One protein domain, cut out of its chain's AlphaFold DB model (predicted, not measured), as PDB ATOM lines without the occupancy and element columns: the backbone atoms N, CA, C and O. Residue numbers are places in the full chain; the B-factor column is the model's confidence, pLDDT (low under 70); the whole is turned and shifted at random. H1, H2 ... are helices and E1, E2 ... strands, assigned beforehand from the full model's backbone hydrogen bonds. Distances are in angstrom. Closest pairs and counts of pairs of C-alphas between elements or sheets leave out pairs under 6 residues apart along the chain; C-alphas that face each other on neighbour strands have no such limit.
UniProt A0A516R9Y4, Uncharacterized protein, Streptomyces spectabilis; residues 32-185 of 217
ATOM      1  N   ALA A  32     -38.194 -41.347  19.052       96.94
ATOM      2  CA  ALA A  32     -38.293 -40.795  17.712       96.94
ATOM      3  C   ALA A  32     -39.732 -40.785  17.209       96.94
ATOM      4  O   ALA A  32     -40.098 -39.843  16.526       96.94
ATOM      5  N   ALA A  33     -40.539 -41.795  17.539       95.50
ATOM      6  CA  ALA A  33     -41.946 -41.872  17.146       95.50
ATOM      7  C   ALA A  33     -42.897 -41.112  18.093       95.50
ATOM      8  O   ALA A  33     -44.069 -40.925  17.769       95.50
ATOM      9  N   GLY A  34     -42.416 -40.693  19.267       94.81
ATOM     10  CA  GLY A  34     -43.242 -40.025  20.270       94.81
ATOM     11  C   GLY A  34     -44.260 -40.951  20.934       94.81
ATOM     12  O   GLY A  34     -45.343 -40.494  21.279       94.81
ATOM     13  N   VAL A  35     -43.939 -42.235  21.103       95.00
ATOM     14  CA  VAL A  35     -44.810 -43.276  21.697       95.00
ATOM     15  C   VAL A  35     -44.147 -43.893  22.935       95.00
ATOM     16  O   VAL A  35     -43.003 -43.557  23.224       95.00
ATOM     17  N   GLY A  36     -44.805 -44.794  23.671       93.00
ATOM     18  CA  GLY A  36     -44.229 -45.546  24.806       93.00
ATOM     19  C   GLY A  36     -44.025 -44.728  26.092       93.00
ATOM     20  O   GLY A  36     -44.635 -43.680  26.272       93.00
ATOM     21  N   ASP A  37     -43.121 -45.159  26.981       91.94
ATOM     22  CA  ASP A  37     -42.918 -44.532  28.303       91.94
ATOM     23  C   ASP A  37     -42.568 -43.023  28.233       91.94
ATOM     24  O   ASP A  37     -41.570 -42.665  27.603       91.94
ATOM     25  N   PRO A  38     -43.324 -42.120  28.888       92.25
ATOM     26  CA  PRO A  38     -42.987 -40.701  29.005       92.25
ATOM     27  C   PRO A  38     -41.668 -40.376  29.729       92.25
ATOM     28  O   PRO A  38     -41.142 -39.275  29.553       92.25
ATOM     29  N   GLY A  39     -41.097 -41.301  30.506       91.19
ATOM     30  CA  GLY A  39     -39.852 -41.097  31.266       91.19
ATOM     31  C   GLY A  39     -38.599 -40.779  30.431       91.19
ATOM     32  O   GLY A  39     -37.560 -40.383  30.976       91.19
ATOM     33  N   LYS A  40     -38.682 -40.904  29.100       92.69
ATOM     34  CA  LYS A  40     -37.621 -40.544  28.140       92.69
ATOM     35  C   LYS A  40     -37.589 -39.070  27.735       92.69
ATOM     36  O   LYS A  40     -36.722 -38.671  26.953       92.69
ATOM     37  N   TRP A  41     -38.480 -38.247  28.274       94.81
ATOM     38  CA  TRP A  41     -38.368 -36.794  28.190       94.81
ATOM     39  C   TRP A  41     -38.171 -36.183  29.575       94.81
ATOM     40  O   TRP A  41     -38.625 -36.712  30.585       94.81
ATOM     41  N   LEU A  42     -37.471 -35.055  29.616       93.06
ATOM     42  CA  LEU A  42     -37.291 -34.243  30.813       93.06
ATOM     43  C   LEU A  42     -38.107 -32.963  30.670       93.06
ATOM     44  O   LEU A  42     -38.025 -32.278  29.648       93.06
ATOM     45  N   THR A  43     -38.845 -32.624  31.717       90.38
ATOM     46  CA  THR A  43     -39.572 -31.363  31.844       90.38
ATOM     47  C   THR A  43     -38.892 -30.490  32.894       90.38
ATOM     48  O   THR A  43     -38.308 -30.989  33.860       90.38
ATOM     49  N   ALA A  44     -38.942 -29.173  32.708       75.31
ATOM     50  CA  ALA A  44     -38.669 -28.258  33.806       75.31
ATOM     51  C   ALA A  44     -39.936 -28.184  34.669       75.31
ATOM     52  O   ALA A  44     -40.966 -27.744  34.172       75.31
ATOM     53  N   GLY A  45     -39.850 -28.663  35.913       73.25
ATOM     54  CA  GLY A  45     -40.897 -28.520  36.926       73.25
ATOM     55  C   GLY A  45     -42.246 -29.175  36.594       73.25
ATOM     56  O   GLY A  45     -42.317 -30.189  35.895       73.25
ATOM     57  N   SER A  46     -43.313 -28.619  37.176       78.12
ATOM     58  CA  SER A  46     -44.707 -29.075  37.041       78.12
ATOM     59  C   SER A  46     -45.472 -28.361  35.917       78.12
ATOM     60  O   SER A  46     -46.693 -28.460  35.833       78.12
ATOM     61  N   GLU A  47     -44.775 -27.586  35.087       86.50
ATOM     62  CA  GLU A  47     -45.330 -26.796  33.987       86.50
ATOM     63  C   GLU A  47     -45.807 -27.660  32.818       86.50
ATOM     64  O   GLU A  47     -46.731 -27.269  32.100       86.50
ATOM     65  N   ILE A  48     -45.172 -28.819  32.630       91.12
ATOM     66  CA  ILE A  48     -45.496 -29.784  31.584       91.12
ATOM     67  C   ILE A  48     -45.936 -31.094  32.227       91.12
ATOM     68  O   ILE A  48     -45.231 -31.652  33.069       91.12
ATOM     69  N   ILE A  49     -47.064 -31.619  31.758       92.06
ATOM     70  CA  ILE A  49     -47.524 -32.972  32.048       92.06
ATOM     71  C   ILE A  49     -47.389 -33.798  30.771       92.06
ATOM     72  O   ILE A  49     -47.845 -33.395  29.700       92.06
ATOM     73  N   LEU A  50     -46.751 -34.959  30.890       92.25
ATOM     74  CA  LEU A  50     -46.625 -35.916  29.801       92.25
ATOM     75  C   LEU A  50     -47.572 -37.082  30.043       92.25
ATOM     76  O   LEU A  50     -47.547 -37.706  31.104       92.25
ATOM     77  N   TYR A  51     -48.376 -37.385  29.036       89.50
ATOM     78  CA  TYR A  51     -49.282 -38.518  29.052       89.50
ATOM     79  C   TYR A  51     -48.759 -39.585  28.102       89.50
ATOM     80  O   TYR A  51     -48.465 -39.301  26.937       89.50
ATOM     81  N   GLY A  52     -48.671 -40.813  28.612       85.25
ATOM     82  CA  GLY A  52     -48.521 -41.989  27.768       85.25
ATOM     83  C   GLY A  52     -49.742 -42.165  26.863       85.25
ATOM     84  O   GLY A  52     -50.820 -41.626  27.136       85.25
ATOM     85  N   GLY A  53     -49.592 -42.945  25.799       75.31
ATOM     86  CA  GLY A  53     -50.710 -43.355  24.961       75.31
ATOM     87  C   GLY A  53     -51.831 -44.014  25.778       75.31
ATOM     88  O   GLY A  53     -51.624 -45.052  26.403       75.31
ATOM     89  N   ALA A  54     -53.042 -43.440  25.752       65.50
ATOM     90  CA  ALA A  54     -54.178 -43.870  26.586       65.50
ATOM     91  C   ALA A  54     -54.610 -45.342  26.389       65.50
ATOM     92  O   ALA A  54     -55.351 -45.881  27.209       65.50
ATOM     93  N   PHE A  55     -54.148 -45.990  25.315       70.38
ATOM     94  CA  PHE A  55     -54.507 -47.360  24.936       70.38
ATOM     95  C   PHE A  55     -53.285 -48.256  24.656       70.38
ATOM     96  O   PHE A  55     -53.414 -49.262  23.960       70.38
ATOM     97  N   GLY A  56     -52.110 -47.904  25.191       74.81
ATOM     98  CA  GLY A  56     -50.895 -48.726  25.137       74.81
ATOM     99  C   GLY A  56     -49.706 -48.060  24.444       74.81
ATOM    100  O   GLY A  56     -49.812 -46.963  23.893       74.81
ATOM    101  N   ASP A  57     -48.574 -48.764  24.447       81.31
ATOM    102  CA  ASP A  57     -47.247 -48.220  24.113       81.31
ATOM    103  C   ASP A  57     -47.061 -47.798  22.650       81.31
ATOM    104  O   ASP A  57     -46.098 -47.110  22.330       81.31
ATOM    105  N   TYR A  58     -47.978 -48.182  21.760       84.19
ATOM    106  CA  TYR A  58     -47.938 -47.842  20.332       84.19
ATOM    107  C   TYR A  58     -48.776 -46.610  19.971       84.19
ATOM    108  O   TYR A  58     -48.828 -46.216  18.806       84.19
ATOM    109  N   ILE A  59     -49.459 -46.012  20.948       87.50
ATOM    110  CA  ILE A  59     -50.224 -44.783  20.750       87.50
ATOM    111  C   ILE A  59     -49.330 -43.580  21.045       87.50
ATOM    112  O   ILE A  59     -48.538 -43.595  21.986       87.50
ATOM    113  N   ALA A  60     -49.473 -42.533  20.231       90.56
ATOM    114  CA  ALA A  60     -48.740 -41.288  20.403       90.56
ATOM    115  C   ALA A  60     -48.964 -40.702  21.800       90.56
ATOM    116  O   ALA A  60     -50.097 -40.536  22.263       90.56
ATOM    117  N   ASN A  61     -47.860 -40.347  22.441       94.56
ATOM    118  CA  ASN A  61     -47.863 -39.605  23.682       94.56
ATOM    119  C   ASN A  61     -48.381 -38.196  23.447       94.56
ATOM    120  O   ASN A  61     -48.331 -37.652  22.340       94.56
ATOM    121  N   THR A  62     -48.853 -37.591  24.525       94.12
ATOM    122  CA  THR A  62     -49.369 -36.228  24.511       94.12
ATOM    123  C   THR A  62     -48.574 -35.381  25.491       94.12
ATOM    124  O   THR A  62     -48.278 -35.812  26.607       94.12
ATOM    125  N   VAL A  63     -48.235 -34.166  25.075       94.50
ATOM    126  CA  VAL A  63     -47.649 -33.139  25.934       94.50
ATOM    127  C   VAL A  63     -48.721 -32.111  26.271       94.50
ATOM    128  O   VAL A  63     -49.384 -31.590  25.374       94.50
ATOM    129  N   SER A  64     -48.896 -31.825  27.559       94.88
ATOM    130  CA  SER A  64     -49.752 -30.746  28.048       94.88
ATOM    131  C   SER A  64     -48.917 -29.699  28.755       94.88
ATOM    132  O   SER A  64     -48.175 -30.012  29.684       94.88
ATOM    133  N   VAL A  65     -49.029 -28.457  28.305       94.69
ATOM    134  CA  VAL A  65     -48.403 -27.293  28.925       94.69
ATOM    135  C   VAL A  65     -49.459 -26.601  29.773       94.69
ATOM    136  O   VAL A  65     -50.334 -25.901  29.256       94.69
ATOM    137  N   GLU A  66     -49.371 -26.786  31.086       93.88
ATOM    138  CA  GLU A  66     -50.324 -26.234  32.055       93.88
ATOM    139  C   GLU A  66     -49.982 -24.791  32.419       93.88
ATOM    140  O   GLU A  66     -50.859 -23.960  32.691       93.88
ATOM    141  N   THR A  67     -48.687 -24.472  32.427       91.81
ATOM    142  CA  THR A  67     -48.166 -23.143  32.744       91.81
ATOM    143  C   THR A  67     -46.961 -22.826  31.868       91.81
ATOM    144  O   THR A  67     -46.148 -23.690  31.562       91.81
ATOM    145  N   VAL A  68     -46.853 -21.565  31.459       90.31
ATOM    146  CA  VAL A  68     -45.667 -21.032  30.787       90.31
ATOM    147  C   VAL A  68     -44.790 -20.396  31.862       90.31
ATOM    148  O   VAL A  68     -45.298 -19.624  32.676       90.31
ATOM    149  N   GLY A  69     -43.502 -20.746  31.890       84.50
ATOM    150  CA  GLY A  69     -42.562 -20.248  32.893       84.50
ATOM    151  C   GLY A  69     -42.397 -18.725  32.849       84.50
ATOM    152  O   GLY A  69     -42.751 -18.071  31.868       84.50
ATOM    153  N   ALA A  70     -41.816 -18.152  33.906       85.25
ATOM    154  CA  ALA A  70     -41.631 -16.700  34.039       85.25
ATOM    155  C   ALA A  70     -40.800 -16.071  32.901       85.25
ATOM    156  O   ALA A  70     -40.972 -14.896  32.589       85.25
ATOM    157  N   GLU A  71     -39.941 -16.858  32.248       85.88
ATOM    158  CA  GLU A  71     -39.159 -16.442  31.075       85.88
ATOM    159  C   GLU A  71     -39.977 -16.412  29.767       85.88
ATOM    160  O   GLU A  71     -39.436 -16.138  28.698       85.88
ATOM    161  N   GLY A  72     -41.283 -16.694  29.831       89.31
ATOM    162  CA  GLY A  72     -42.183 -16.706  28.678       89.31
ATOM    163  C   GLY A  72     -42.176 -18.016  27.888       89.31
ATOM    164  O   GLY A  72     -42.785 -18.088  26.822       89.31
ATOM    165  N   TYR A  73     -41.511 -19.056  28.395       91.00
ATOM    166  CA  TYR A  73     -41.529 -20.393  27.812       91.00
ATOM    167  C   TYR A  73     -41.326 -21.493  28.865       91.00
ATOM    168  O   TYR A  73     -40.884 -21.228  29.982       91.00
ATOM    169  N   THR A  74     -41.649 -22.739  28.510       92.81
ATOM    170  CA  THR A  74     -41.275 -23.944  29.273       92.81
ATOM    171  C   THR A  74     -40.661 -24.998  28.353       92.81
ATOM    172  O   THR A  74     -41.042 -25.100  27.186       92.81
ATOM    173  N   ASN A  75     -39.683 -25.755  28.853       93.25
ATOM    174  CA  ASN A  75     -38.852 -26.636  28.036       93.25
ATOM    175  C   ASN A  75     -39.230 -28.108  28.200       93.25
ATOM    176  O   ASN A  75     -39.280 -28.626  29.317       93.25
ATOM    177  N   LEU A  76     -39.354 -28.794  27.067       95.00
ATOM    178  CA  LEU A  76     -39.362 -30.250  26.979       95.00
ATOM    179  C   LEU A  76     -38.068 -30.714  26.314       95.00
ATOM    180  O   LEU A  76     -37.757 -30.299  25.199       95.00
ATOM    181  N   THR A  77     -37.321 -31.578  26.991       96.56
ATOM    182  CA  THR A  77     -35.998 -32.043  26.558       96.56
ATOM    183  C   THR A  77     -36.012 -33.542  26.288       96.56
ATOM    184  O   THR A  77     -36.548 -34.312  27.079       96.56
ATOM    185  N   TRP A  78     -35.372 -33.976  25.206       96.81
ATOM    186  CA  TRP A  78     -35.190 -35.390  24.888       96.81
ATOM    187  C   TRP A  78     -34.024 -35.937  25.709       96.81
ATOM    188  O   TRP A  78     -32.907 -35.413  25.661       96.81
ATOM    189  N   LYS A  79     -34.293 -36.976  26.501       95.62
ATOM    190  CA  LYS A  79     -33.312 -37.598  27.390       95.62
ATOM    191  C   LYS A  79     -32.570 -38.705  26.651       95.62
ATOM    192  O   LYS A  79     -33.199 -39.551  26.024       95.62
ATOM    193  N   HIS A  80     -31.250 -38.747  26.785       94.81
ATOM    194  CA  HIS A  80     -30.498 -39.933  26.392       94.81
ATOM    195  C   HIS A  80     -30.633 -41.016  27.485       94.81
ATOM    196  O   HIS A  80     -30.495 -40.685  28.664       94.81
ATOM    197  N   PRO A  81     -30.866 -42.299  27.149       91.00
ATOM    198  CA  PRO A  81     -31.075 -43.352  28.154       91.00
ATOM    199  C   PRO A  81     -29.845 -43.613  29.042       91.00
ATOM    200  O   PRO A  81     -29.987 -43.786  30.248       91.00
ATOM    201  N   TYR A  82     -28.641 -43.592  28.459       90.75
ATOM    202  CA  TYR A  82     -27.399 -43.985  29.150       90.75
ATOM    203  C   TYR A  82     -26.445 -42.847  29.545       90.75
ATOM    204  O   TYR A  82     -25.618 -43.020  30.436       90.75
ATOM    205  N   PHE A  83     -26.524 -41.690  28.887       92.56
ATOM    206  CA  PHE A  83     -25.564 -40.596  29.022       92.56
ATOM    207  C   PHE A  83     -26.285 -39.327  29.496       92.56
ATOM    208  O   PHE A  83     -27.497 -39.204  29.314       92.56
ATOM    209  N   PRO A  84     -25.567 -38.336  30.059       93.69
ATOM    210  CA  PRO A  84     -26.164 -37.052  30.433       93.69
ATOM    211  C   PRO A  84     -26.842 -36.304  29.271       93.69
ATOM    212  O   PRO A  84     -27.684 -35.440  29.519       93.69
ATOM    213  N   GLY A  85     -26.478 -36.614  28.027       95.94
ATOM    214  CA  GLY A  85     -27.087 -36.145  26.784       95.94
ATOM    215  C   GLY A  85     -26.546 -36.955  25.603       95.94
ATOM    216  O   GLY A  85     -25.808 -37.915  25.806       95.94
ATOM    217  N   PHE A  86     -26.903 -36.578  24.380       96.94
ATOM    218  CA  PHE A  86     -26.455 -37.276  23.173       96.94
ATOM    219  C   PHE A  86     -24.989 -36.933  22.890       96.94
ATOM    220  O   PHE A  86     -24.694 -35.743  22.764       96.94
ATOM    221  N   PRO A  87     -24.072 -37.916  22.824       95.38
ATOM    222  CA  PRO A  87     -22.652 -37.679  22.565       95.38
ATOM    223  C   PRO A  87     -22.415 -36.968  21.231       95.38
ATOM    224  O   PRO A  87     -23.108 -37.243  20.254       95.38
ATOM    225  N   VAL A  88     -21.439 -36.058  21.189       95.44
ATOM    226  CA  VAL A  88     -21.120 -35.269  19.987       95.44
ATOM    227  C   VAL A  88     -19.618 -35.128  19.782       95.44
ATOM    228  O   VAL A  88     -18.829 -35.281  20.712       95.44
ATOM    229  N   MET A  89     -19.226 -34.768  18.562       92.44
ATOM    230  CA  MET A  89     -17.845 -34.428  18.221       92.44
ATOM    231  C   MET A  89     -17.747 -32.954  17.801       92.44
ATOM    232  O   MET A  89     -18.479 -32.545  16.897       92.44
ATOM    233  N   PRO A  90     -16.854 -32.143  18.405       95.88
ATOM    234  CA  PRO A  90     -16.620 -30.765  17.976       95.88
ATOM    235  C   PRO A  90     -16.375 -30.633  16.469       95.88
ATOM    236  O   PRO A  90     -15.621 -31.411  15.888       95.88
ATOM    237  N   GLY A  91     -17.002 -29.636  15.841       96.31
ATOM    238  CA  GLY A  91     -16.924 -29.397  14.395       96.31
ATOM    239  C   GLY A  91     -17.879 -30.242  13.541       96.31
ATOM    240  O   GLY A  91     -18.106 -29.890  12.386       96.31
ATOM    241  N   GLN A  92     -18.483 -31.303  14.084       95.50
ATOM    242  CA  GLN A  92     -19.550 -32.034  13.398       95.50
ATOM    243  C   GLN A  92     -20.844 -31.207  13.383       95.50
ATOM    244  O   GLN A  92     -21.062 -30.366  14.253       95.50
ATOM    245  N   THR A  93     -21.718 -31.445  12.409       96.44
ATOM    246  CA  THR A  93     -23.034 -30.801  12.329       96.44
ATOM    247  C   THR A  93     -24.126 -31.781  12.733       96.44
ATOM    248  O   THR A  93     -24.070 -32.951  12.365       96.44
ATOM    249  N   TYR A  94     -25.114 -31.293  13.481       97.00
ATOM    250  CA  TYR A  94     -26.297 -32.042  13.899       97.00
ATOM    251  C   TYR A  94     -27.561 -31.334  13.426       97.00
ATOM    252  O   TYR A  94     -27.618 -30.100  13.401       97.00
ATOM    253  N   THR A  95     -28.579 -32.127  13.103       96.38
ATOM    254  CA  THR A  95     -29.926 -31.653  12.794       96.38
ATOM    255  C   THR A  95     -30.867 -32.027  13.929       96.38
ATOM    256  O   THR A  95     -30.878 -33.180  14.351       96.38
ATOM    257  N   TRP A  96     -31.668 -31.076  14.407       97.25
ATOM    258  CA  TRP A  96     -32.710 -31.296  15.410       97.25
ATOM    259  C   TRP A  96     -34.069 -30.811  14.906       97.25
ATOM    260  O   TRP A  96     -34.199 -29.661  14.474       97.25
ATOM    261  N   TRP A  97     -35.092 -31.666  14.969       95.25
ATOM    262  CA  TRP A  97     -36.428 -31.325  14.487       95.25
ATOM    263  C   TRP A  97     -37.539 -32.129  15.166       95.25
ATOM    264  O   TRP A  97     -37.380 -33.308  15.465       95.25
ATOM    265  N   THR A  98     -38.695 -31.493  15.349       94.88
ATOM    266  CA  THR A  98     -39.920 -32.100  15.897       94.88
ATOM    267  C   THR A  98     -41.097 -31.803  14.963       94.88
ATOM    268  O   THR A  98     -41.965 -30.986  15.290       94.88
ATOM    269  N   PRO A  99     -41.086 -32.362  13.742       92.62
ATOM    270  CA  PRO A  99     -42.023 -31.982  12.688       92.62
ATOM    271  C   PRO A  99     -43.486 -32.175  13.072       92.62
ATOM    272  O   PRO A  99     -44.337 -31.367  12.700       92.62
ATOM    273  N   ASP A 100     -43.793 -33.235  13.815       93.50
ATOM    274  CA  ASP A 100     -45.185 -33.587  14.051       93.50
ATOM    275  C   ASP A 100     -45.808 -32.696  15.132       93.50
ATOM    276  O   ASP A 100     -46.960 -32.296  14.977       93.50
ATOM    277  N   LEU A 101     -45.032 -32.249  16.129       92.88
ATOM    278  CA  LEU A 101     -45.454 -31.181  17.048       92.88
ATOM    279  C   LEU A 101     -45.806 -29.892  16.289       92.88
ATOM    280  O   LEU A 101     -46.827 -29.262  16.562       92.88
ATOM    281  N   VAL A 102     -44.990 -29.521  15.296       90.75
ATOM    282  CA  VAL A 102     -45.254 -28.353  14.437       90.75
ATOM    283  C   VAL A 102     -46.550 -28.560  13.656       90.75
ATOM    284  O   VAL A 102     -47.402 -27.673  13.629       90.75
ATOM    285  N   SER A 103     -46.736 -29.745  13.068       91.25
ATOM    286  CA  SER A 103     -47.951 -30.088  12.319       91.25
ATOM    287  C   SER A 103     -49.210 -30.135  13.195       91.25
ATOM    288  O   SER A 103     -50.294 -29.798  12.727       91.25
ATOM    289  N   ALA A 104     -49.060 -30.473  14.480       92.00
ATOM    290  CA  ALA A 104     -50.130 -30.467  15.473       92.00
ATOM    291  C   ALA A 104     -50.523 -29.047  15.925       92.00
ATOM    292  O   ALA A 104     -51.429 -28.893  16.743       92.00
ATOM    293  N   GLY A 105     -49.854 -28.005  15.417       92.31
ATOM    294  CA  GLY A 105     -50.117 -26.617  15.791       92.31
ATOM    295  C   GLY A 105     -49.592 -26.261  17.180       92.31
ATOM    296  O   GLY A 105     -50.148 -25.377  17.837       92.31
ATOM    297  N   ALA A 106     -48.550 -26.951  17.653       92.56
ATOM    298  CA  ALA A 106     -47.943 -26.648  18.937       92.56
ATOM    299  C   ALA A 106     -47.362 -25.231  18.968       92.56
ATOM    300  O   ALA A 106     -46.587 -24.827  18.099       92.56
ATOM    301  N   ALA A 107     -47.732 -24.471  20.001       90.81
ATOM    302  CA  ALA A 107     -47.250 -23.112  20.220       90.81
ATOM    303  C   ALA A 107     -45.825 -23.149  20.780       90.81
ATOM    304  O   ALA A 107     -45.595 -23.054  21.987       90.81
ATOM    305  N   MET A 108     -44.867 -23.357  19.884       87.50
ATOM    306  CA  MET A 108     -43.460 -23.541  20.206       87.50
ATOM    307  C   MET A 108     -42.630 -22.383  19.663       87.50
ATOM    308  O   MET A 108     -42.939 -21.796  18.625       87.50
ATOM    309  N   MET A 109     -41.527 -22.089  20.344       84.00
ATOM    310  CA  MET A 109     -40.422 -21.355  19.742       84.00
ATOM    311  C   MET A 109     -39.750 -22.206  18.650       84.00
ATOM    312  O   MET A 109     -40.258 -23.218  18.170       84.00
ATOM    313  N   THR A 110     -38.557 -21.790  18.251       88.19
ATOM    314  CA  THR A 110     -37.697 -22.557  17.363       88.19
ATOM    315  C   THR A 110     -37.124 -23.791  18.069       88.19
ATOM    316  O   THR A 110     -36.982 -23.809  19.293       88.19
ATOM    317  N   ALA A 111     -36.804 -24.839  17.305       92.88
ATOM    318  CA  ALA A 111     -36.113 -26.020  17.823       92.88
ATOM    319  C   ALA A 111     -34.739 -25.620  18.393       92.88
ATOM    320  O   ALA A 111     -34.062 -24.771  17.802       92.88
ATOM    321  N   ARG A 112     -34.321 -26.201  19.527       95.81
ATOM    322  CA  ARG A 112     -33.078 -25.824  20.220       95.81
ATOM    323  C   ARG A 112     -32.234 -27.022  20.630       95.81
ATOM    324  O   ARG A 112     -32.744 -28.101  20.914       95.81
ATOM    325  N   VAL A 113     -30.930 -26.796  20.725       98.00
ATOM    326  CA  VAL A 113     -29.990 -27.721  21.368       98.00
ATOM    327  C   VAL A 113     -29.129 -26.955  22.361       98.00
ATOM    328  O   VAL A 113     -28.655 -25.855  22.069       98.00
ATOM    329  N   ALA A 114     -28.940 -27.523  23.548       97.94
ATOM    330  CA  ALA A 114     -27.992 -27.023  24.537       97.94
ATOM    331  C   ALA A 114     -26.726 -27.884  24.508       97.94
ATOM    332  O   ALA A 114     -26.814 -29.113  24.531       97.94
ATOM    333  N   TRP A 115     -25.569 -27.229  24.467       98.50
ATOM    334  CA  TRP A 115     -24.253 -27.854  24.386       98.50
ATOM    335  C   TRP A 115     -23.590 -27.882  25.755       98.50
ATOM    336  O   TRP A 115     -23.612 -26.877  26.472       98.50
ATOM    337  N   TYR A 116     -22.965 -29.006  26.088       98.56
ATOM    338  CA  TYR A 116     -22.292 -29.203  27.366       98.56
ATOM    339  C   TYR A 116     -20.916 -29.830  27.168       98.56
ATOM    340  O   TYR A 116     -20.702 -30.592  26.222       98.56
ATOM    341  N   ASP A 117     -19.985 -29.518  28.063       97.31
ATOM    342  CA  ASP A 117     -18.689 -30.197  28.129       97.31
ATOM    343  C   ASP A 117     -18.759 -31.526  28.908       97.31
ATOM    344  O   ASP A 117     -19.803 -31.923  29.428       97.31
ATOM    345  N   VAL A 118     -17.623 -32.225  29.008       93.00
ATOM    346  CA  VAL A 118     -17.500 -33.497  29.753       93.00
ATOM    347  C   VAL A 118     -17.797 -33.372  31.253       93.00
ATOM    348  O   VAL A 118     -18.071 -34.381  31.898       93.00
ATOM    349  N   ALA A 119     -17.736 -32.162  31.817       93.94
ATOM    350  CA  ALA A 119     -17.999 -31.883  33.227       93.94
ATOM    351  C   ALA A 119     -19.466 -31.487  33.485       93.94
ATOM    352  O   ALA A 119     -19.805 -31.096  34.601       93.94
ATOM    353  N   ASN A 120     -20.340 -31.604  32.475       95.44
ATOM    354  CA  ASN A 120     -21.735 -31.156  32.513       95.44
ATOM    355  C   ASN A 120     -21.890 -29.642  32.715       95.44
ATOM    356  O   ASN A 120     -22.924 -29.162  33.184       95.44
ATOM    357  N   THR A 121     -20.888 -28.872  32.291       97.38
ATOM    358  CA  THR A 121     -20.969 -27.413  32.239       97.38
ATOM    359  C   THR A 121     -21.690 -26.997  30.969       97.38
ATOM    360  O   THR A 121     -21.319 -27.411  29.870       97.38
ATOM    361  N   TYR A 122     -22.713 -26.155  31.111       97.88
ATOM    362  CA  TYR A 122     -23.361 -25.510  29.973       97.88
ATOM    363  C   TYR A 122     -22.360 -24.626  29.223       97.88
ATOM    364  O   TYR A 122     -21.687 -23.791  29.827       97.88
ATOM    365  N   LEU A 123     -22.289 -24.791  27.904       98.31
ATOM    366  CA  LEU A 123     -21.425 -23.992  27.038       98.31
ATOM    367  C   LEU A 123     -22.224 -22.928  26.291       98.31
ATOM    368  O   LEU A 123     -21.885 -21.747  26.327       98.31
ATOM    369  N   SER A 124     -23.265 -23.353  25.576       98.31
ATOM    370  CA  SER A 124     -24.081 -22.476  24.741       98.31
ATOM    371  C   SER A 124     -25.373 -23.164  24.296       98.31
ATOM    372  O   SER A 124     -25.629 -24.340  24.571       98.31
ATOM    373  N   THR A 125     -26.214 -22.423  23.581       97.50
ATOM    374  CA  THR A 125     -27.417 -22.935  22.924       97.50
ATOM    375  C   THR A 125     -27.410 -22.530  21.461       97.50
ATOM    376  O   THR A 125     -27.135 -21.376  21.142       97.50
ATOM    377  N   SER A 126     -27.779 -23.468  20.591       97.56
ATOM    378  CA  SER A 126     -28.137 -23.179  19.203       97.56
ATOM    379  C   SER A 126     -29.649 -23.287  19.038       97.56
ATOM    380  O   SER A 126     -30.304 -24.085  19.709       97.56
ATOM    381  N   SER A 127     -30.219 -22.458  18.173       95.50
ATOM    382  CA  SER A 127     -31.660 -22.392  17.912       95.50
ATOM    383  C   SER A 127     -31.902 -22.320  16.411       95.50
ATOM    384  O   SER A 127     -31.106 -21.701  15.704       95.50
ATOM    385  N   ALA A 128     -32.984 -22.927  15.917       92.44
ATOM    386  CA  ALA A 128     -33.384 -22.731  14.525       92.44
ATOM    387  C   ALA A 128     -33.705 -21.249  14.285       92.44
ATOM    388  O   ALA A 128     -34.136 -20.536  15.196       92.44
ATOM    389  N   SER A 129     -33.486 -20.791  13.053       84.19
ATOM    390  CA  SER A 129     -33.731 -19.401  12.657       84.19
ATOM    391  C   SER A 129     -35.219 -19.056  12.607       84.19
ATOM    392  O   SER A 129     -35.593 -17.905  12.807       84.19
ATOM    393  N   THR A 130     -36.061 -20.058  12.350       84.12
ATOM    394  CA  THR A 130     -37.501 -19.904  12.134       84.12
ATOM    395  C   THR A 130     -38.246 -21.039  12.824       84.12
ATOM    396  O   THR A 130     -37.749 -22.166  12.891       84.12
ATOM    397  N   ALA A 131     -39.440 -20.756  13.348       80.75
ATOM    398  CA  ALA A 131     -40.298 -21.788  13.920       80.75
ATOM    399  C   ALA A 131     -40.701 -22.801  12.834       80.75
ATOM    400  O   ALA A 131     -40.895 -22.439  11.675       80.75
ATOM    401  N   GLY A 132     -40.798 -24.076  13.206       82.06
ATOM    402  CA  GLY A 132     -41.209 -25.149  12.298       82.06
ATOM    403  C   GLY A 132     -40.121 -25.734  11.390       82.06
ATOM    404  O   GLY A 132     -40.313 -26.821  10.848       82.06
ATOM    405  N   VAL A 133     -38.969 -25.077  11.256       87.94
ATOM    406  CA  VAL A 133     -37.853 -25.537  10.409       87.94
ATOM    407  C   VAL A 133     -36.859 -26.366  11.241       87.94
ATOM    408  O   VAL A 133     -36.664 -26.051  12.421       87.94
ATOM    409  N   PRO A 134     -36.209 -27.402  10.668       92.81
ATOM    410  CA  PRO A 134     -35.114 -28.097  11.336       92.81
ATOM    411  C   PRO A 134     -34.005 -27.136  11.780       92.81
ATOM    412  O   PRO A 134     -33.576 -26.258  11.028       92.81
ATOM    413  N   LEU A 135     -33.501 -27.324  12.996       95.69
ATOM    414  CA  LEU A 135     -32.260 -26.703  13.445       95.69
ATOM    415  C   LEU A 135     -31.086 -27.470  12.851       95.69
ATOM    416  O   LEU A 135     -31.003 -28.674  13.047       95.69
ATOM    417  N   VAL A 136     -30.151 -26.765  12.221       96.06
ATOM    418  CA  VAL A 136     -28.852 -27.298  11.795       96.06
ATOM    419  C   VAL A 136     -27.771 -26.563  12.566       96.06
ATOM    420  O   VAL A 136     -27.675 -25.338  12.474       96.06
ATOM    421  N   ALA A 137     -26.981 -27.280  13.355       97.31
ATOM    422  CA  ALA A 137     -26.005 -26.651  14.230       97.31
ATOM    423  C   ALA A 137     -24.673 -27.399  14.240       97.31
ATOM    424  O   ALA A 137     -24.623 -28.615  14.420       97.31
ATOM    425  N   THR A 138     -23.589 -26.644  14.084       98.06
ATOM    426  CA  THR A 138     -22.227 -27.146  14.260       98.06
ATOM    427  C   THR A 138     -21.886 -27.206  15.744       98.06
ATOM    428  O   THR A 138     -22.102 -26.244  16.485       98.06
ATOM    429  N   VAL A 139     -21.338 -28.340  16.170       98.06
ATOM    430  CA  VAL A 139     -20.927 -28.601  17.547       98.06
ATOM    431  C   VAL A 139     -19.781 -27.651  17.913       98.06
ATOM    432  O   VAL A 139     -18.741 -27.666  17.241       98.06
ATOM    433  N   PRO A 140     -19.923 -26.831  18.971       98.25
ATOM    434  CA  PRO A 140     -18.883 -25.896  19.368       98.25
ATOM    435  C   PRO A 140     -17.658 -26.626  19.930       98.25
ATOM    436  O   PRO A 140     -17.719 -27.776  20.374       98.25
ATOM    437  N   ALA A 141     -16.521 -25.930  19.949       97.50
ATOM    438  CA  ALA A 141     -15.319 -26.441  20.593       97.50
ATOM    439  C   ALA A 141     -15.605 -26.828  22.055       97.50
ATOM    440  O   ALA A 141     -16.312 -26.112  22.764       97.50
ATOM    441  N   LYS A 142     -15.000 -27.933  22.507       95.75
ATOM    442  CA  LYS A 142     -15.123 -28.497  23.867       95.75
ATOM    443  C   LYS A 142     -16.483 -29.107  24.229       95.75
ATOM    444  O   LYS A 142     -16.584 -29.676  25.314       95.75
ATOM    445  N   ALA A 143     -17.498 -29.038  23.365       98.00
ATOM    446  CA  ALA A 143     -18.732 -29.776  23.608       98.00
ATOM    447  C   ALA A 143     -18.484 -31.287  23.514       98.00
ATOM    448  O   ALA A 143     -17.808 -31.760  22.602       98.00
ATOM    449  N   ALA A 144     -19.037 -32.020  24.476       96.00
ATOM    450  CA  ALA A 144     -18.955 -33.474  24.582       96.00
ATOM    451  C   ALA A 144     -20.314 -34.146  24.372       96.00
ATOM    452  O   ALA A 144     -20.381 -35.276  23.895       96.00
ATOM    453  N   TYR A 145     -21.405 -33.447  24.693       97.38
ATOM    454  CA  TYR A 145     -22.757 -33.892  24.375       97.38
ATOM    455  C   TYR A 145     -23.707 -32.711  24.164       97.38
ATOM    456  O   TYR A 145     -23.424 -31.565  24.537       97.38
ATOM    457  N   LEU A 146     -24.860 -33.014  23.575       98.06
ATOM    458  CA  LEU A 146     -25.977 -32.093  23.415       98.06
ATOM    459  C   LEU A 146     -27.227 -32.592  24.146       98.06
ATOM    460  O   LEU A 146     -27.395 -33.784  24.411       98.06
ATOM    461  N   ARG A 147     -28.136 -31.669  24.448       98.00
ATOM    462  CA  ARG A 147     -29.516 -31.969  24.848       98.00
ATOM    463  C   ARG A 147     -30.464 -31.287  23.863       98.00
ATOM    464  O   ARG A 147     -30.471 -30.053  23.836       98.00
ATOM    465  N   PRO A 148     -31.224 -32.040  23.049       97.75
ATOM    466  CA  PRO A 148     -32.225 -31.466  22.170       97.75
ATOM    467  C   PRO A 148     -33.457 -31.126  22.988       97.75
ATOM    468  O   PRO A 148     -33.899 -31.911  23.831       97.75
ATOM    469  N   TYR A 149     -34.016 -29.953  22.745       96.00
ATOM    470  CA  TYR A 149     -35.227 -29.538  23.417       96.00
ATOM    471  C   TYR A 149     -36.064 -28.630  22.535       96.00
ATOM    472  O   TYR A 149     -35.638 -28.102  21.500       96.00
ATOM    473  N   VAL A 150     -37.297 -28.472  22.972       93.94
ATOM    474  CA  VAL A 150     -38.235 -27.513  22.426       93.94
ATOM    475  C   VAL A 150     -38.792 -26.679  23.559       93.94
ATOM    476  O   VAL A 150     -38.864 -27.133  24.701       93.94
ATOM    477  N   ALA A 151     -39.167 -25.451  23.234       91.56
ATOM    478  CA  ALA A 151     -39.678 -24.503  24.201       91.56
ATOM    479  C   ALA A 151     -41.091 -24.084  23.800       91.56
ATOM    480  O   ALA A 151     -41.282 -23.537  22.714       91.56
ATOM    481  N   PHE A 152     -42.069 -24.344  24.659       92.88
ATOM    482  CA  PHE A 152     -43.468 -23.976  24.449       92.88
ATOM    483  C   PHE A 152     -43.741 -22.583  25.008       92.88
ATOM    484  O   PHE A 152     -43.320 -22.283  26.123       92.88
ATOM    485  N   THR A 153     -44.454 -21.747  24.255       93.50
ATOM    486  CA  THR A 153     -44.754 -20.344  24.601       93.50
ATOM    487  C   THR A 153     -46.208 -20.108  24.991       93.50
ATOM    488  O   THR A 153     -46.556 -19.014  25.431       93.50
ATOM    489  N   ALA A 154     -47.070 -21.115  24.853       93.44
ATOM    490  CA  ALA A 154     -48.462 -21.041  25.273       93.44
ATOM    491  C   ALA A 154     -48.901 -22.331  25.963       93.44
ATOM    492  O   ALA A 154     -48.276 -23.382  25.823       93.44
ATOM    493  N   LYS A 155     -50.008 -22.228  26.699       95.19
ATOM    494  CA  LYS A 155     -50.705 -23.383  27.261       95.19
ATOM    495  C   LYS A 155     -51.425 -24.147  26.158       95.19
ATOM    496  O   LYS A 155     -51.922 -23.538  25.211       95.19
ATOM    497  N   GLY A 156     -51.527 -25.456  26.313       94.94
ATOM    498  CA  GLY A 156     -52.227 -26.303  25.357       94.94
ATOM    499  C   GLY A 156     -51.797 -27.753  25.451       94.94
ATOM    500  O   GLY A 156     -50.927 -28.108  26.242       94.94
ATOM    501  N   MET A 157     -52.439 -28.579  24.635       95.25
ATOM    502  CA  MET A 157     -52.222 -30.014  24.595       95.25
ATOM    503  C   MET A 157     -52.005 -30.444  23.148       95.25
ATOM    504  O   MET A 157     -52.811 -30.107  22.279       95.25
ATOM    505  N   TRP A 158     -50.926 -31.183  22.898       95.12
ATOM    506  CA  TRP A 158     -50.529 -31.599  21.552       95.12
ATOM    507  C   TRP A 158     -49.994 -33.025  21.549       95.12
ATOM    508  O   TRP A 158     -49.378 -33.478  22.514       95.12
ATOM    509  N   LEU A 159     -50.202 -33.727  20.436       93.50
ATOM    510  CA  LEU A 159     -49.554 -35.013  20.197       93.50
ATOM    511  C   LEU A 159     -48.045 -34.803  20.036       93.50
ATOM    512  O   LEU A 159     -47.626 -33.898  19.318       93.50
ATOM    513  N   MET A 160     -47.242 -35.652  20.680       92.56
ATOM    514  CA  MET A 160     -45.779 -35.597  20.607       92.56
ATOM    515  C   MET A 160     -45.282 -35.892  19.189       92.56
ATOM    516  O   MET A 160     -44.473 -35.150  18.641       92.56
ATOM    517  N   GLY A 161     -45.788 -36.977  18.599       92.75
ATOM    518  CA  GLY A 161     -45.427 -37.424  17.257       92.75
ATOM    519  C   GLY A 161     -43.918 -37.567  17.021       92.75
ATOM    520  O   GLY A 161     -43.111 -37.691  17.945       92.75
ATOM    521  N   SER A 162     -43.542 -37.562  15.747       94.94
ATOM    522  CA  SER A 162     -42.183 -37.845  15.313       94.94
ATOM    523  C   SER A 162     -41.189 -36.723  15.626       94.94
ATOM    524  O   SER A 162     -41.477 -35.534  15.462       94.94
ATOM    525  N   SER A 163     -39.970 -37.117  15.992       96.12
ATOM    526  CA  SER A 163     -38.811 -36.260  16.251       96.12
ATOM    527  C   SER A 163     -37.544 -36.855  15.633       96.12
ATOM    528  O   SER A 163     -37.401 -38.074  15.522       96.12
ATOM    529  N   VAL A 164     -36.610 -35.994  15.233       96.69
ATOM    530  CA  VAL A 164     -35.382 -36.385  14.532       96.69
ATOM    531  C   VAL A 164     -34.182 -35.663  15.129       96.69
ATOM    532  O   VAL A 164     -34.136 -34.431  15.143       96.69
ATOM    533  N   LEU A 165     -33.191 -36.442  15.569       97.38
ATOM    534  CA  LEU A 165     -31.844 -35.973  15.878       97.38
ATOM    535  C   LEU A 165     -30.853 -36.679  14.947       97.38
ATOM    536  O   LEU A 165     -30.537 -37.843  15.166       97.38
ATOM    537  N   ALA A 166     -30.361 -35.997  13.918       95.62
ATOM    538  CA  ALA A 166     -29.526 -36.599  12.875       95.62
ATOM    539  C   ALA A 166     -28.125 -35.977  12.813       95.62
ATOM    540  O   ALA A 166     -27.902 -34.863  13.293       95.62
ATOM    541  N   LEU A 167     -27.191 -36.663  12.149       93.56
ATOM    542  CA  LEU A 167     -25.830 -36.179  11.881       93.56
ATOM    543  C   LEU A 167     -25.803 -35.185  10.709       93.56
ATOM    544  O   LEU A 167     -25.228 -35.444   9.655       93.56
ATOM    545  N   GLY A 168     -26.473 -34.048  10.885       91.62
ATOM    546  CA  GLY A 168     -26.484 -32.950   9.918       91.62
ATOM    547  C   GLY A 168     -27.316 -33.216   8.660       91.62
ATOM    548  O   GLY A 168     -27.212 -32.450   7.705       91.62
ATOM    549  N   ASP A 169     -28.139 -34.272   8.647       91.12
ATOM    550  CA  ASP A 169     -29.056 -34.558   7.540       91.12
ATOM    551  C   ASP A 169     -30.083 -33.425   7.396       91.12
ATOM    552  O   ASP A 169     -30.790 -33.076   8.341       91.12
ATOM    553  N   ILE A 170     -30.142 -32.849   6.200       87.94
ATOM    554  CA  ILE A 170     -31.133 -31.859   5.762       87.94
ATOM    555  C   ILE A 170     -31.664 -32.204   4.373       87.94
ATOM    556  O   ILE A 170     -31.993 -31.327   3.572       87.94
ATOM    557  N   SER A 171     -31.675 -33.494   4.049       90.50
ATOM    558  CA  SER A 171     -32.110 -33.985   2.754       90.50
ATOM    559  C   SER A 171     -33.505 -33.465   2.393       90.50
ATOM    560  O   SER A 171     -34.367 -33.199   3.241       90.50
ATOM    561  N   ALA A 172     -33.743 -33.339   1.086       89.81
ATOM    562  CA  ALA A 172     -35.061 -32.994   0.568       89.81
ATOM    563  C   ALA A 172     -36.128 -33.988   1.059       89.81
ATOM    564  O   ALA A 172     -37.254 -33.588   1.310       89.81
ATOM    565  N   ALA A 173     -35.765 -35.260   1.254       90.25
ATOM    566  CA  ALA A 173     -36.665 -36.276   1.783       90.25
ATOM    567  C   ALA A 173     -37.066 -35.990   3.241       90.25
ATOM    568  O   ALA A 173     -38.262 -35.935   3.535       90.25
ATOM    569  N   LEU A 174     -36.096 -35.706   4.123       89.69
ATOM    570  CA  LEU A 174     -36.365 -35.325   5.514       89.69
ATOM    571  C   LEU A 174     -37.309 -34.118   5.574       89.69
ATOM    572  O   LEU A 174     -38.380 -34.175   6.179       89.69
ATOM    573  N   THR A 175     -36.953 -33.041   4.876       87.81
ATOM    574  CA  THR A 175     -37.741 -31.797   4.873       87.81
ATOM    575  C   THR A 175     -39.103 -31.933   4.183       87.81
ATOM    576  O   THR A 175     -40.041 -31.241   4.575       87.81
ATOM    577  N   ALA A 176     -39.258 -32.858   3.228       87.94
ATOM    578  CA  ALA A 176     -40.528 -33.148   2.559       87.94
ATOM    579  C   ALA A 176     -41.484 -34.036   3.371       87.94
ATOM    580  O   ALA A 176     -42.620 -34.236   2.943       87.94
ATOM    581  N   GLY A 177     -41.066 -34.562   4.525       84.12
ATOM    582  CA  GLY A 177     -41.955 -35.353   5.377       84.12
ATOM    583  C   GLY A 177     -41.431 -36.726   5.772       84.12
ATOM    584  O   GLY A 177     -42.111 -37.414   6.527       84.12
ATOM    585  N   GLU A 178     -40.247 -37.136   5.316       90.31
ATOM    586  CA  GLU A 178     -39.674 -38.398   5.774       90.31
ATOM    587  C   GLU A 178     -39.444 -38.360   7.293       90.31
ATOM    588  O   GLU A 178     -39.050 -37.338   7.868       90.31
ATOM    589  N   ARG A 179     -39.728 -39.486   7.952       90.31
ATOM    590  CA  ARG A 179     -39.538 -39.689   9.389       90.31
ATOM    591  C   ARG A 179     -38.619 -40.890   9.586       90.31
ATOM    592  O   ARG A 179     -39.114 -42.013   9.664       90.31
ATOM    593  N   PRO A 180     -37.291 -40.686   9.602       93.44
ATOM    594  CA  PRO A 180     -36.365 -41.778   9.849       93.44
ATOM    595  C   PRO A 180     -36.640 -42.399  11.220       93.44
ATOM    596  O   PRO A 180     -36.728 -41.687  12.227       93.44
ATOM    597  N   THR A 181     -36.773 -43.724  11.247       94.00
ATOM    598  CA  THR A 181     -36.904 -44.489  12.487       94.00
ATOM    599  C   THR A 181     -35.722 -44.192  13.401       94.00
ATOM    600  O   THR A 181     -34.595 -44.069  12.932       94.00
ATOM    601  N   GLY A 182     -35.983 -44.073  14.702       94.19
ATOM    602  CA  GLY A 182     -34.922 -43.959  15.694       94.19
ATOM    603  C   GLY A 182     -34.063 -45.220  15.735       94.19
ATOM    604  O   GLY A 182     -34.580 -46.308  15.976       94.19
ATOM    605  N   GLU A 183     -32.765 -45.068  15.506       94.06
ATOM    606  CA  GLU A 183     -31.769 -46.140  15.606       94.06
ATOM    607  C   GLU A 183     -31.075 -46.127  16.975       94.06
ATOM    608  O   GLU A 183     -30.545 -47.141  17.424       94.06
ATOM    609  N   GLY A 184     -31.139 -44.992  17.676       91.69
ATOM    610  CA  GLY A 184     -30.522 -44.794  18.978       91.69
ATOM    611  C   GLY A 184     -29.034 -44.444  18.911       91.69
ATOM    612  O   GLY A 184     -28.389 -44.466  17.867       91.69
ATOM    613  N   ALA A 185     -28.485 -44.123  20.079       90.88
ATOM    614  CA  ALA A 185     -27.051 -44.001  20.320       90.88
ATOM    615  C   ALA A 185     -26.679 -44.933  21.492       90.88
ATOM    616  O   ALA A 185     -26.521 -44.483  22.631       90.88
TER     617      ALA A 185
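Overview. This is residues 32 to 185 of the 217 residues of an uncharacterized protein of Streptomyces spectabilis (UniProt A0A516R9Y4). With little regular structure, this is a sandwich, the strongly twisted antiparallel sheet E1-E4-E9-E6-E7 facing antiparallel E8-E5-E11, with antiparallel E2-E3-E10 at one end. It is a jelly roll, one long hairpin over both sandwich sheets, nesting E3-E10, E4-E9, E5-E8 and E6-E7. Of 154 printed residues, 61 are in eleven named strands and two helices; the class is mostly strand. It is compact, radius of gyration of the C-alphas 14.8 A, spans 42, 37 and 31 A.

Along the chain. E1, residues 41-43, starts at C-alpha (-38.368, -36.794, 28.190); then come E2 48-51, E3 62-65, E4 74-78, E5 93-97, H1 99-103, E6 112-116, E7 122-127, E8 135-138, E9 145-152, 23.0 A long, E10 156-159, E11 164-166 and H2 172-176, ending at C-alpha (-40.528, -33.148, 2.559).

Arrangement. Between E4 and E9, N 76 and O 150 are 2.9 A apart, within hydrogen-bond range. The closest C-alphas of E5 and E9, of Trp 96 and Pro 148, are 6.8 A apart. H1 only grazes sheet E2-E3-E10; H2 is on no sheet. Both helices have every O i to N i+4 pair within range.

Size, cuts and confidence. The printed part has no cut. Link E4 to E5 is long. Residue 54 has pLDDT under 70.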